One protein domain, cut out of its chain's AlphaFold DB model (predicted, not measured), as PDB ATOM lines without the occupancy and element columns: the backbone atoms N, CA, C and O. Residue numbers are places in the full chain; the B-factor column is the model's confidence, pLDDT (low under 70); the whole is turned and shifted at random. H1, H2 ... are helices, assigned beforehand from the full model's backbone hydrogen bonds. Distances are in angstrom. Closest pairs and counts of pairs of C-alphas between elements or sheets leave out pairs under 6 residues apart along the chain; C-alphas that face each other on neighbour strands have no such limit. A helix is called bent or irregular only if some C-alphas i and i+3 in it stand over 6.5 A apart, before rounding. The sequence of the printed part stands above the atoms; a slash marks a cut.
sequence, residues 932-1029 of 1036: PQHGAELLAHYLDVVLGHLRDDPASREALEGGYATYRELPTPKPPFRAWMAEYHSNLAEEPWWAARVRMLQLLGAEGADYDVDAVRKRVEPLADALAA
ATOM      1  N   PRO A 932       9.013  -8.868  19.827       69.31
ATOM      2  CA  PRO A 932      10.399  -8.945  19.346       69.31
ATOM      3  C   PRO A 932      10.741 -10.253  18.620       69.31
ATOM      4  O   PRO A 932      11.651 -10.264  17.798       69.31
ATOM      5  N   GLN A 933       9.971 -11.326  18.833       73.00
ATOM      6  CA  GLN A 933      10.117 -12.623  18.153       73.00
ATOM      7  C   GLN A 933      10.030 -12.548  16.610       73.00
ATOM      8  O   GLN A 933      10.539 -13.426  15.919       73.00
ATOM      9  N   HIS A 934       9.398 -11.505  16.054       74.88
ATOM     10  CA  HIS A 934       9.351 -11.252  14.603       74.88
ATOM     11  C   HIS A 934      10.494 -10.335  14.118       74.88
ATOM     12  O   HIS A 934      10.612 -10.052  12.924       74.88
ATOM     13  N   GLY A 935      11.365  -9.886  15.026       73.81
ATOM     14  CA  GLY A 935      12.471  -8.973  14.755       73.81
ATOM     15  C   GLY A 935      13.518  -9.556  13.809       73.81
ATOM     16  O   GLY A 935      13.908  -8.883  12.859       73.81
ATOM     17  N   ALA A 936      13.913 -10.820  13.993       75.19
ATOM     18  CA  ALA A 936      14.848 -11.503  13.092       75.19
ATOM     19  C   ALA A 936      14.306 -11.634  11.651       75.19
ATOM     20  O   ALA A 936      15.055 -11.514  10.682       75.19
ATOM     21  N   GLU A 937      12.994 -11.839  11.507       76.50
ATOM     22  CA  GLU A 937      12.298 -11.974  10.222       76.50
ATOM     23  C   GLU A 937      12.196 -10.626   9.484       76.50
ATOM     24  O   GLU A 937      12.451 -10.551   8.278       76.50
ATOM     25  N   LEU A 938      11.917  -9.542  10.219       81.62
ATOM     26  CA  LEU A 938      11.956  -8.166   9.711       81.62
ATOM     27  C   LEU A 938      13.384  -7.729   9.336       81.62
ATOM     28  O   LEU A 938      13.608  -7.177   8.258       81.62
ATOM     29  N   LEU A 939      14.361  -8.025  10.198       80.75
ATOM     30  CA  LEU A 939      15.778  -7.736   9.978       80.75
ATOM     31  C   LEU A 939      16.302  -8.429   8.719       80.75
ATOM     32  O   LEU A 939      16.993  -7.804   7.916       80.75
ATOM     33  N   ALA A 940      15.934  -9.697   8.512       81.44
ATOM     34  CA  ALA A 940      16.289 -10.437   7.311       81.44
ATOM     35  C   ALA A 940      15.770  -9.756   6.036       81.44
ATOM     36  O   ALA A 940      16.521  -9.677   5.066       81.44
ATOM     37  N   HIS A 941      14.540  -9.231   6.056       80.50
ATOM     38  CA  HIS A 941      13.953  -8.534   4.913       80.50
ATOM     39  C   HIS A 941      14.614  -7.171   4.648       80.50
ATOM     40  O   HIS A 941      14.936  -6.864   3.502       80.50
ATOM     41  N   TYR A 942      14.879  -6.366   5.685       83.69
ATOM     42  CA  TYR A 942      15.633  -5.118   5.505       83.69
ATOM     43  C   TYR A 942      17.041  -5.367   4.962       83.69
ATOM     44  O   TYR A 942      17.499  -4.617   4.102       83.69
ATOM     45  N   LEU A 943      17.714  -6.426   5.424       80.81
ATOM     46  CA  LEU A 943      19.015  -6.827   4.895       80.81
ATOM     47  C   LEU A 943      18.930  -7.164   3.402       80.81
ATOM     48  O   LEU A 943      19.798  -6.720   2.663       80.81
ATOM     49  N   ASP A 944      17.899  -7.872   2.931       81.75
ATOM     50  CA  ASP A 944      17.733  -8.138   1.492       81.75
ATOM     51  C   ASP A 944      17.501  -6.859   0.674       81.75
ATOM     52  O   ASP A 944      18.141  -6.681  -0.360       81.75
ATOM     53  N   VAL A 945      16.659  -5.935   1.154       81.88
ATOM     54  CA  VAL A 945      16.408  -4.650   0.474       81.88
ATOM     55  C   VAL A 945      17.680  -3.794   0.408       81.88
ATOM     56  O   VAL A 945      18.035  -3.288  -0.656       81.88
ATOM     57  N   VAL A 946      18.397  -3.653   1.526       80.62
ATOM     58  CA  VAL A 946      19.594  -2.800   1.624       80.62
ATOM     59  C   VAL A 946      20.793  -3.422   0.903       80.62
ATOM     60  O   VAL A 946      21.469  -2.731   0.144       80.62
ATOM     61  N   LEU A 947      21.066  -4.718   1.099       82.62
ATOM     62  CA  LEU A 947      22.187  -5.407   0.444       82.62
ATOM     63  C   LEU A 947      21.929  -5.638  -1.050       82.62
ATOM     64  O   LEU A 947      22.890  -5.677  -1.814       82.62
ATOM     65  N   GLY A 948      20.667  -5.788  -1.467       82.12
ATOM     66  CA  GLY A 948      20.272  -5.829  -2.875       82.12
ATOM     67  C   GLY A 948      20.562  -4.501  -3.567       82.12
ATOM     68  O   GLY A 948      21.386  -4.456  -4.476       82.12
ATOM     69  N   HIS A 949      19.993  -3.400  -3.060       81.94
ATOM     70  CA  HIS A 949      20.211  -2.068  -3.642       81.94
ATOM     71  C   HIS A 949      21.694  -1.675  -3.670       81.94
ATOM     72  O   HIS A 949      22.200  -1.239  -4.700       81.94
ATOM     73  N   LEU A 950      22.432  -1.898  -2.575       79.31
ATOM     74  CA  LEU A 950      23.869  -1.606  -2.532       79.31
ATOM     75  C   LEU A 950      24.700  -2.527  -3.434       79.31
ATOM     76  O   LEU A 950      25.789  -2.136  -3.845       79.31
ATOM     77  N   ARG A 951      24.236  -3.735  -3.767       80.44
ATOM     78  CA  ARG A 951      24.909  -4.576  -4.765       80.44
ATOM     79  C   ARG A 951      24.735  -3.995  -6.164       80.44
ATOM     80  O   ARG A 951      25.726  -3.904  -6.892       80.44
ATOM     81  N   ASP A 952      23.521  -3.576  -6.493       82.44
ATOM     82  CA  ASP A 952      23.140  -3.177  -7.847       82.44
ATOM     83  C   ASP A 952      23.560  -1.732  -8.188       82.44
ATOM     84  O   ASP A 952      23.965  -1.480  -9.322       82.44
ATOM     85  N   ASP A 953      23.572  -0.809  -7.215       82.56
ATOM     86  CA  ASP A 953      24.041   0.572  -7.401       82.56
ATOM     87  C   ASP A 953      25.394   0.861  -6.701       82.56
ATOM     88  O   ASP A 953      25.476   0.887  -5.466       82.56
ATOM     89  N   PRO A 954      26.481   1.126  -7.457       79.00
ATOM     90  CA  PRO A 954      27.752   1.566  -6.890       79.00
ATOM     91  C   PRO A 954      27.757   3.034  -6.429       79.00
ATOM     92  O   PRO A 954      28.550   3.362  -5.548       79.00
ATOM     93  N   ALA A 955      26.893   3.909  -6.957       78.00
ATOM     94  CA  ALA A 955      26.869   5.322  -6.559       78.00
ATOM     95  C   ALA A 955      26.340   5.491  -5.125       78.00
ATOM     96  O   ALA A 955      26.916   6.234  -4.327       78.00
ATOM     97  N   SER A 956      25.309   4.724  -4.752       77.88
ATOM     98  CA  SER A 956      24.823   4.649  -3.369       77.88
ATOM     99  C   SER A 956      25.903   4.180  -2.385       77.88
ATOM    100  O   SER A 956      25.927   4.671  -1.258       77.88
ATOM    101  N   ARG A 957      26.829   3.288  -2.780       76.44
ATOM    102  CA  ARG A 957      27.965   2.878  -1.924       76.44
ATOM    103  C   ARG A 957      28.930   4.032  -1.654       76.44
ATOM    104  O   ARG A 957      29.237   4.298  -0.497       76.44
ATOM    105  N   GLU A 958      29.342   4.751  -2.697       75.19
ATOM    106  CA  GLU A 958      30.234   5.913  -2.570       75.19
ATOM    107  C   GLU A 958      29.594   7.023  -1.710       75.19
ATOM    108  O   GLU A 958      30.248   7.607  -0.842       75.19
ATOM    109  N   ALA A 959      28.281   7.243  -1.855       76.19
ATOM    110  CA  ALA A 959      27.517   8.159  -1.006       76.19
ATOM    111  C   ALA A 959      27.468   7.717   0.474       76.19
ATOM    112  O   ALA A 959      27.573   8.562   1.372       76.19
ATOM    113  N   LEU A 960      27.354   6.410   0.759       76.75
ATOM    114  CA  LEU A 960      27.446   5.896   2.132       76.75
ATOM    115  C   LEU A 960      28.822   6.173   2.744       76.75
ATOM    116  O   LEU A 960      28.894   6.727   3.844       76.75
ATOM    117  N   GLU A 961      29.895   5.809   2.041       73.56
ATOM    118  CA  GLU A 961      31.279   5.986   2.495       73.56
ATOM    119  C   GLU A 961      31.599   7.467   2.765       73.56
ATOM    120  O   GLU A 961      32.110   7.807   3.841       73.56
ATOM    121  N   GLY A 962      31.196   8.366   1.857       73.12
ATOM    122  CA  GLY A 962      31.312   9.817   2.036       73.12
ATOM    123  C   GLY A 962      30.556  10.339   3.266       73.12
ATOM    124  O   GLY A 962      31.100  11.124   4.050       73.12
ATOM    125  N   GLY A 963      29.337   9.844   3.507       76.38
ATOM    126  CA  GLY A 963      28.566  10.184   4.707       76.38
ATOM    127  C   GLY A 963      29.240   9.729   6.008       76.38
ATOM    128  O   GLY A 963      29.310  10.497   6.972       76.38
ATOM    129  N   TYR A 964      29.806   8.517   6.050       74.12
ATOM    130  CA  TYR A 964      30.571   8.056   7.219       74.12
ATOM    131  C   TYR A 964      31.810   8.925   7.485       74.12
ATOM    132  O   TYR A 964      32.107   9.208   8.651       74.12
ATOM    133  N   ALA A 965      32.508   9.384   6.439       74.31
ATOM    134  CA  ALA A 965      33.617  10.325   6.581       74.31
ATOM    135  C   ALA A 965      33.155  11.654   7.206       74.31
ATOM    136  O   ALA A 965      33.714  12.079   8.219       74.31
ATOM    137  N   THR A 966      32.062  12.249   6.716       79.19
ATOM    138  CA  THR A 966      31.565  13.529   7.261       79.19
ATOM    139  C   THR A 966      31.112  13.420   8.725       79.19
ATOM    140  O   THR A 966      31.388  14.319   9.521       79.19
ATOM    141  N   TYR A 967      30.505  12.304   9.156       76.56
ATOM    142  CA  TYR A 967      30.186  12.112  10.584       76.56
ATOM    143  C   TYR A 967      31.439  12.016  11.471       76.56
ATOM    144  O   TYR A 967      31.463  12.474  12.624       76.56
ATOM    145  N   ARG A 968      32.512  11.404  10.957       75.69
ATOM    146  CA  ARG A 968      33.793  11.301  11.671       75.69
ATOM    147  C   ARG A 968      34.444  12.673  11.863       75.69
ATOM    148  O   ARG A 968      35.014  12.893  12.931       75.69
ATOM    149  N   GLU A 969      34.254  13.599  10.930       81.12
ATOM    150  CA  GLU A 969      34.821  14.958  10.959       81.12
ATOM    151  C   GLU A 969      34.060  15.969  11.841       81.12
ATOM    152  O   GLU A 969      34.597  17.032  12.152       81.12
ATOM    153  N   LEU A 970      32.846  15.651  12.311       80.12
ATOM    154  CA  LEU A 970      32.080  16.547  13.192       80.12
ATOM    155  C   LEU A 970      32.821  16.891  14.506       80.12
ATOM    156  O   LEU A 970      33.414  16.006  15.132       80.12
ATOM    157  N   PRO A 971      32.726  18.138  15.003       75.88
ATOM    158  CA  PRO A 971      33.227  18.503  16.325       75.88
ATOM    159  C   PRO A 971      32.362  17.912  17.454       75.88
ATOM    160  O   PRO A 971      31.184  17.604  17.279       75.88
ATOM    161  N   THR A 972      32.945  17.755  18.644       75.50
ATOM    162  CA  THR A 972      32.242  17.277  19.849       75.50
ATOM    163  C   THR A 972      31.486  18.404  20.571       75.50
ATOM    164  O   THR A 972      32.034  19.504  20.660       75.50
ATOM    165  N   PRO A 973      30.316  18.144  21.191       76.00
ATOM    166  CA  PRO A 973      29.647  16.846  21.322       76.00
ATOM    167  C   PRO A 973      28.921  16.436  20.035       76.00
ATOM    168  O   PRO A 973      28.145  17.204  19.473       76.00
ATOM    169  N   LYS A 974      29.159  15.201  19.582       77.06
ATOM    170  CA  LYS A 974      28.503  14.668  18.386       77.06
ATOM    171  C   LYS A 974      27.060  14.259  18.712       77.06
ATOM    172  O   LYS A 974      26.867  13.591  19.732       77.06
ATOM    173  N   PRO A 975      26.064  14.586  17.868       78.19
ATOM    174  CA  PRO A 975      24.752  13.948  17.951       78.19
ATOM    175  C   PRO A 975      24.905  12.427  17.772       78.19
ATOM    176  O   PRO A 975      25.797  12.004  17.037       78.19
ATOM    177  N   PRO A 976      24.064  11.586  18.401       77.69
ATOM    178  CA  PRO A 976      24.148  10.141  18.217       77.69
ATOM    179  C   PRO A 976      23.988   9.789  16.733       77.69
ATOM    180  O   PRO A 976      23.078  10.287  16.070       77.69
ATOM    181  N   PHE A 977      24.857   8.911  16.221       74.12
ATOM    182  CA  PHE A 977      25.014   8.631  14.784       74.12
ATOM    183  C   PHE A 977      23.692   8.374  14.046       74.12
ATOM    184  O   PHE A 977      23.493   8.826  12.922       74.12
ATOM    185  N   ARG A 978      22.759   7.690  14.712       70.44
ATOM    186  CA  ARG A 978      21.435   7.356  14.183       70.44
ATOM    187  C   ARG A 978      20.496   8.565  14.045       70.44
ATOM    188  O   ARG A 978      19.734   8.601  13.087       70.44
ATOM    189  N   ALA A 979      20.563   9.546  14.950       70.31
ATOM    190  CA  ALA A 979      19.824  10.805  14.807       70.31
ATOM    191  C   ALA A 979      20.442  11.666  13.699       70.31
ATOM    192  O   ALA A 979      19.734  12.154  12.828       70.31
ATOM    193  N   TRP A 980      21.775  11.747  13.670       79.56
ATOM    194  CA  TRP A 980      22.495  12.469  12.625       79.56
ATOM    195  C   TRP A 980      22.219  11.921  11.219       79.56
ATOM    196  O   TRP A 980      21.944  12.694  10.310       79.56
ATOM    197  N   MET A 981      22.230  10.596  11.027       74.06
ATOM    198  CA  MET A 981      21.927  10.013   9.713       74.06
ATOM    199  C   MET A 981      20.496  10.286   9.249       74.06
ATOM    200  O   MET A 981      20.287  10.434   8.050       74.06
ATOM    201  N   ALA A 982      19.524  10.372  10.162       68.12
ATOM    202  CA  ALA A 982      18.149  10.708   9.796       68.12
ATOM    203  C   ALA A 982      18.020  12.140   9.235       68.12
ATOM    204  O   ALA A 982      17.135  12.392   8.424       68.12
ATOM    205  N   GLU A 983      18.914  13.054   9.628       69.62
ATOM    206  CA  GLU A 983      18.927  14.454   9.183       69.62
ATOM    207  C   GLU A 983      19.880  14.703   7.997       69.62
ATOM    208  O   GLU A 983      19.575  15.500   7.111       69.62
ATOM    209  N   TYR A 984      21.034  14.027   7.959       66.81
ATOM    210  CA  TYR A 984      22.142  14.351   7.050       66.81
ATOM    211  C   TYR A 984      21.874  14.026   5.568       66.81
ATOM    212  O   TYR A 984      22.380  14.724   4.693       66.81
ATOM    213  N   HIS A 985      21.050  13.015   5.274       66.75
ATOM    214  CA  HIS A 985      20.612  12.695   3.908       66.75
ATOM    215  C   HIS A 985      19.095  12.854   3.747       66.75
ATOM    216  O   HIS A 985      18.403  11.925   3.329       66.75
ATOM    217  N   SER A 986      18.566  14.045   4.034       61.59
ATOM    218  CA  SER A 986      17.159  14.383   3.760       61.59
ATOM    219  C   SER A 986      16.750  14.106   2.304       61.59
ATOM    220  O   SER A 986      15.654  13.616   2.064       61.59
ATOM    221  N   ASN A 987      17.652  14.317   1.339       63.28
ATOM    222  CA  ASN A 987      17.410  14.033  -0.082       63.28
ATOM    223  C   ASN A 987      17.313  12.530  -0.418       63.28
ATOM    224  O   ASN A 987      16.759  12.190  -1.455       63.28
ATOM    225  N   LEU A 988      17.848  11.635   0.425       66.12
ATOM    226  CA  LEU A 988      17.674  10.179   0.290       66.12
ATOM    227  C   LEU A 988      16.536   9.656   1.182       66.12
ATOM    228  O   LEU A 988      16.255   8.464   1.169       66.12
ATOM    229  N   ALA A 989      15.862  10.511   1.959       61.66
ATOM    230  CA  ALA A 989      14.772  10.083   2.838       61.66
ATOM    231  C   ALA A 989      13.545   9.551   2.072       61.66
ATOM    232  O   ALA A 989      12.753   8.808   2.648       61.66
ATOM    233  N   GLU A 990      13.410   9.898   0.788       61.75
ATOM    234  CA  GLU A 990      12.372   9.377  -0.112       61.75
ATOM    235  C   GLU A 990      12.738   8.011  -0.732       61.75
ATOM    236  O   GLU A 990      11.859   7.315  -1.240       61.75
ATOM    237  N   GLU A 991      14.004   7.577  -0.650       74.62
ATOM    238  CA  GLU A 991      14.458   6.298  -1.208       74.62
ATOM    239  C   GLU A 991      14.094   5.107  -0.292       74.62
ATOM    240  O   GLU A 991      14.530   5.060   0.870       74.62
ATOM    241  N   PRO A 992      13.361   4.081  -0.781       74.38
ATOM    242  CA  PRO A 992      12.877   2.977   0.057       74.38
ATOM    243  C   PRO A 992      13.979   2.204   0.794       74.38
ATOM    244  O   PRO A 992      13.795   1.788   1.941       74.38
ATOM    245  N   TRP A 993      15.145   2.032   0.163       80.38
ATOM    246  CA  TRP A 993      16.283   1.327   0.759       80.38
ATOM    247  C   TRP A 993      16.934   2.126   1.899       80.38
ATOM    248  O   TRP A 993      17.424   1.536   2.863       80.38
ATOM    249  N   TRP A 994      16.913   3.461   1.832       80.44
ATOM    250  CA  TRP A 994      17.459   4.323   2.878       80.44
ATOM    251  C   TRP A 994      16.565   4.301   4.120       80.44
ATOM    252  O   TRP A 994      17.054   4.107   5.237       80.44
ATOM    253  N   ALA A 995      15.244   4.386   3.928       77.81
ATOM    254  CA  ALA A 995      14.269   4.196   5.000       77.81
ATOM    255  C   ALA A 995      14.422   2.809   5.660       77.81
ATOM    256  O   ALA A 995      14.533   2.718   6.888       77.81
ATOM    257  N   ALA A 996      14.536   1.744   4.853       77.69
ATOM    258  CA  ALA A 996      14.821   0.392   5.336       77.69
ATOM    259  C   ALA A 996      16.140   0.320   6.128       77.69
ATOM    260  O   ALA A 996      16.171  -0.272   7.203       77.69
ATOM    261  N   ARG A 997      17.214   0.983   5.676       80.25
ATOM    262  CA  ARG A 997      18.512   1.044   6.377       80.25
ATOM    263  C   ARG A 997      18.420   1.746   7.736       80.25
ATOM    264  O   ARG A 997      18.992   1.256   8.712       80.25
ATOM    265  N   VAL A 998      17.685   2.855   7.839       78.69
ATOM    266  CA  VAL A 998      17.471   3.562   9.117       78.69
ATOM    267  C   VAL A 998      16.643   2.709  10.090       78.69
ATOM    268  O   VAL A 998      16.968   2.651  11.279       78.69
ATOM    269  N   ARG A 999      15.623   1.988   9.600       78.31
ATOM    270  CA  ARG A 999      14.824   1.046  10.408       78.31
ATOM    271  C   ARG A 999      15.581  -0.228  10.795       78.31
ATOM    272  O   ARG A 999      15.439  -0.705  11.918       78.31
ATOM    273  N   MET A1000      16.450  -0.732   9.924       79.25
ATOM    274  CA  MET A1000      17.357  -1.845  10.209       79.25
ATOM    275  C   MET A1000      18.284  -1.507  11.380       79.25
ATOM    276  O   MET A1000      18.367  -2.260  12.346       79.25
ATOM    277  N   LEU A1001      18.914  -0.330  11.347       76.75
ATOM    278  CA  LEU A1001      19.762   0.164  12.436       76.75
ATOM    279  C   LEU A1001      18.965   0.490  13.710       76.75
ATOM    280  O   LEU A1001      19.518   0.438  14.808       76.75
ATOM    281  N   GLN A1002      17.672   0.802  13.587       77.31
ATOM    282  CA  GLN A1002      16.772   0.908  14.735       77.31
ATOM    283  C   GLN A1002      16.555  -0.436  15.431       77.31
ATOM    284  O   GLN A1002      16.548  -0.463  16.658       77.31
ATOM    285  N   LEU A1003      16.380  -1.512  14.665       76.44
ATOM    286  CA  LEU A1003      16.146  -2.857  15.189       76.44
ATOM    287  C   LEU A1003      17.435  -3.479  15.748       76.44
ATOM    288  O   LEU A1003      17.412  -4.063  16.826       76.44
ATOM    289  N   LEU A1004      18.568  -3.280  15.065       74.50
ATOM    290  CA  LEU A1004      19.881  -3.738  15.534       74.50
ATOM    291  C   LEU A1004      20.288  -3.087  16.867       74.50
ATOM    292  O   LEU A1004      20.846  -3.769  17.718       74.50
ATOM    293  N   GLY A1005      20.005  -1.792  17.046       67.94
ATOM    294  CA  GLY A1005      20.349  -1.019  18.247       67.94
ATOM    295  C   GLY A1005      19.236  -0.914  19.296       67.94
ATOM    296  O   GLY A1005      19.190   0.091  20.007       67.94
ATOM    297  N   ALA A1006      18.303  -1.870  19.347       67.25
ATOM    298  CA  ALA A1006      17.272  -1.946  20.380       67.25
ATOM    299  C   ALA A1006      17.717  -2.869  21.530       67.25
ATOM    300  O   ALA A1006      18.179  -3.984  21.292       67.25
ATOM    301  N   GLU A1007      17.562  -2.420  22.778       58.28
ATOM    302  CA  GLU A1007      17.898  -3.226  23.959       58.28
ATOM    303  C   GLU A1007      16.977  -4.459  24.047       58.28
ATOM    304  O   GLU A1007      15.757  -4.323  24.121       58.28
ATOM    305  N   GLY A1008      17.558  -5.666  24.040       57.91
ATOM    306  CA  GLY A1008      16.813  -6.930  24.149       57.91
ATOM    307  C   GLY A1008      16.348  -7.561  22.827       57.91
ATOM    308  O   GLY A1008      15.451  -8.401  22.847       57.91
ATOM    309  N   ALA A1009      16.926  -7.177  21.686       57.59
ATOM    310  CA  ALA A1009      16.564  -7.731  20.381       57.59
ATOM    311  C   ALA A1009      17.010  -9.201  20.190       57.59
ATOM    312  O   ALA A1009      18.175  -9.541  20.390       57.59
ATOM    313  N   ASP A1010      16.084 -10.060  19.751       62.34
ATOM    314  CA  ASP A1010      16.293 -11.500  19.533       62.34
ATOM    315  C   ASP A1010      16.598 -11.792  18.048       62.34
ATOM    316  O   ASP A1010      15.691 -11.909  17.217       62.34
ATOM    317  N   TYR A1011      17.886 -11.826  17.684       69.81
ATOM    318  CA  TYR A1011      18.353 -12.178  16.337       69.81
ATOM    319  C   TYR A1011      19.750 -12.824  16.330       69.81
ATOM    320  O   TYR A1011      20.598 -12.548  17.176       69.81
ATOM    321  N   ASP A1012      20.018 -13.671  15.328       74.81
ATOM    322  CA  ASP A1012      21.317 -14.335  15.150       74.81
ATOM    323  C   ASP A1012      22.372 -13.360  14.590       74.81
ATOM    324  O   ASP A1012      22.432 -13.074  13.388       74.81
ATOM    325  N   VAL A1013      23.224 -12.856  15.487       72.12
ATOM    326  CA  VAL A1013      24.322 -11.924  15.187       72.12
ATOM    327  C   VAL A1013      25.331 -12.511  14.189       72.12
ATOM    328  O   VAL A1013      25.829 -11.781  13.327       72.12
ATOM    329  N   ASP A1014      25.623 -13.814  14.251       73.12
ATOM    330  CA  ASP A1014      26.601 -14.457  13.364       73.12
ATOM    331  C   ASP A1014      26.024 -14.698  11.960       73.12
ATOM    332  O   ASP A1014      26.742 -14.554  10.963       73.12
ATOM    333  N   ALA A1015      24.729 -15.009  11.846       74.06
ATOM    334  CA  ALA A1015      24.039 -15.080  10.556       74.06
ATOM    335  C   ALA A1015      23.915 -13.701   9.888       74.06
ATOM    336  O   ALA A1015      24.143 -13.581   8.680       74.06
ATOM    337  N   VAL A1016      23.609 -12.649  10.658       75.06
ATOM    338  CA  VAL A1016      23.577 -11.263  10.159       75.06
ATOM    339  C   VAL A1016      24.967 -10.827   9.693       75.06
ATOM    340  O   VAL A1016      25.102 -10.342   8.566       75.06
ATOM    341  N   ARG A1017      26.014 -11.074  10.495       73.44
ATOM    342  CA  ARG A1017      27.406 -10.752  10.140       73.44
ATOM    343  C   ARG A1017      27.813 -11.383   8.806       73.44
ATOM    344  O   ARG A1017      28.263 -10.656   7.926       73.44
ATOM    345  N   LYS A1018      27.565 -12.685   8.610       77.00
ATOM    346  CA  LYS A1018      27.864 -13.405   7.351       77.00
ATOM    347  C   LYS A1018      27.150 -12.839   6.120       77.00
ATOM    348  O   LYS A1018      27.674 -12.936   5.015       77.00
ATOM    349  N   ARG A1019      25.946 -12.272   6.276       76.81
ATOM    350  CA  ARG A1019      25.205 -11.644   5.162       76.81
ATOM    351  C   ARG A1019      25.743 -10.259   4.805       76.81
ATOM    352  O   ARG A1019      25.680  -9.882   3.640       76.81
ATOM    353  N   VAL A1020      26.264  -9.523   5.788       76.31
ATOM    354  CA  VAL A1020      26.831  -8.175   5.611       76.31
ATOM    355  C   VAL A1020      28.292  -8.216   5.147       76.31
ATOM    356  O   VAL A1020      28.705  -7.336   4.399       76.31
ATOM    357  N   GLU A1021      29.049  -9.254   5.518       74.88
ATOM    358  CA  GLU A1021      30.473  -9.462   5.194       74.88
ATOM    359  C   GLU A1021      30.878  -9.135   3.733       74.88
ATOM    360  O   GLU A1021      31.864  -8.422   3.557       74.88
ATOM    361  N   PRO A1022      30.119  -9.510   2.674       73.06
ATOM    362  CA  PRO A1022      30.479  -9.198   1.281       73.06
ATOM    363  C   PRO A1022      30.379  -7.713   0.885       73.06
ATOM    364  O   PRO A1022      30.825  -7.339  -0.197       73.06
ATOM    365  N   LEU A1023      29.737  -6.887   1.715       68.44
ATOM    366  CA  LEU A1023      29.556  -5.439   1.538       68.44
ATOM    367  C   LEU A1023      30.013  -4.670   2.796       68.44
ATOM    368  O   LEU A1023      29.624  -3.517   2.998       68.44
ATOM    369  N   ALA A1024      30.827  -5.302   3.651       63.91
ATOM    370  CA  ALA A1024      31.230  -4.752   4.941       63.91
ATOM    371  C   ALA A1024      32.005  -3.435   4.808       63.91
ATOM    372  O   ALA A1024      31.753  -2.524   5.588       63.91
ATOM    373  N   ASP A1025      32.858  -3.285   3.794       61.94
ATOM    374  CA  ASP A1025      33.637  -2.054   3.590       61.94
ATOM    375  C   ASP A1025      32.734  -0.821   3.362       61.94
ATOM    376  O   ASP A1025      32.983   0.243   3.928       61.94
ATOM    377  N   ALA A1026      31.618  -0.990   2.637       59.47
ATOM    378  CA  ALA A1026      30.646   0.074   2.347       59.47
ATOM    379  C   ALA A1026      29.595   0.289   3.462       59.47
ATOM    380  O   ALA A1026      28.958   1.343   3.541       59.47
ATOM    381  N   LEU A1027      29.374  -0.711   4.327       60.38
ATOM    382  CA  LEU A1027      28.369  -0.672   5.404       60.38
ATOM    383  C   LEU A1027      28.953  -0.430   6.802       60.38
ATOM    384  O   LEU A1027      28.230   0.016   7.697       60.38
ATOM    385  N   ALA A1028      30.229  -0.744   7.005       53.50
ATOM    386  CA  ALA A1028      30.864  -0.865   8.310       53.50
ATOM    387  C   ALA A1028      32.318  -0.360   8.295       53.50
ATOM    388  O   ALA A1028      33.245  -1.051   8.717       53.50
ATOM    389  N   ALA A1029      32.510   0.914   7.948       42.97
ATOM    390  CA  ALA A1029      33.697   1.654   8.375       42.97
ATOM    391  C   ALA A1029      33.658   1.856   9.911       42.97
ATOM    392  O   ALA A1029      33.334   2.944  10.406       42.97
TER     393      ALA A1029
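This is residues 932 to 1029 of the 1036 residues of the protein "CNH domain-containing protein" of Pseudogymnoascus sp. VKM F-4520 (FW-2644) (UniProt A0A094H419). The longest helix, H1, and H2 meet near their ends as a V, with the helical hairpin H3 and H4 in its opening, H4 packed on H1. H5 packs on another side of H1, and its last residues reach the first half of H2. The printed part has 98 residues with five named helices, H1 to H5 in chain order, and no named strand; its class is all helix. It is compact and rounded, with a radius of gyration of the C-alphas of 13.6 A and spans of 38 by 32 by 24 A.

H1, residues 932 to 952, touches H4, residues 992 to 1004, at a steep tilt of 40 degrees, opposite ways; their closest C-alphas, Val 946 and Trp 993, are 5.4 A apart. H1 touches H5, residues 1013 to 1027, at a shallow tilt of 28 degrees, the same way; the closest C-alphas, Leu 947 and Leu 1023, are 7.4 A apart. H1 and H2, residues 954 to 969, are close but not clearly touching, at a steep tilt of 68 degrees, only just short of about perpendicular. Residues 957 to 961 of H2 touch residues 1026 to 1027 of H5, about perpendicular at 90 degrees; the closest C-alphas, Arg 957 and Ala 1026, are 5.8 A apart. H3, residues 977 to 984, touches H4 in a hairpin at a shallow tilt of 19 degrees. H2 and H4 are apart. Each O i to N i+4 pair is within hydrogen-bond range in H2, H3 and H4; 15 of 17 are in H1 and 7 of 11 in H5.

H1 begins at C-alpha 932 (10.399, -8.945, 19.346) and is 30.6 A long; H2 is 23.4 A, H3 10.0 A, H4 18.3 A and H5 15.4 A. H5 ends at C-alpha 1027 (28.369, -0.672, 5.404). H1 and H5 are irregular: C-alphas 933 and 936 are 7.0 A apart, and C-alphas 1022 and 1025 are 8.1 A apart.

The two C-alphas farthest apart, those of Gln 933 and Pro 971, are 38.8 A apart. Residues 969 to 974, of which 969 belongs to H2, stand free. The printed part has no cut and no long link. Its mean pLDDT is 73.7, with residue 932 and residues 982 to 990, 1005 to 1011 and 1023 to 1029 under 70.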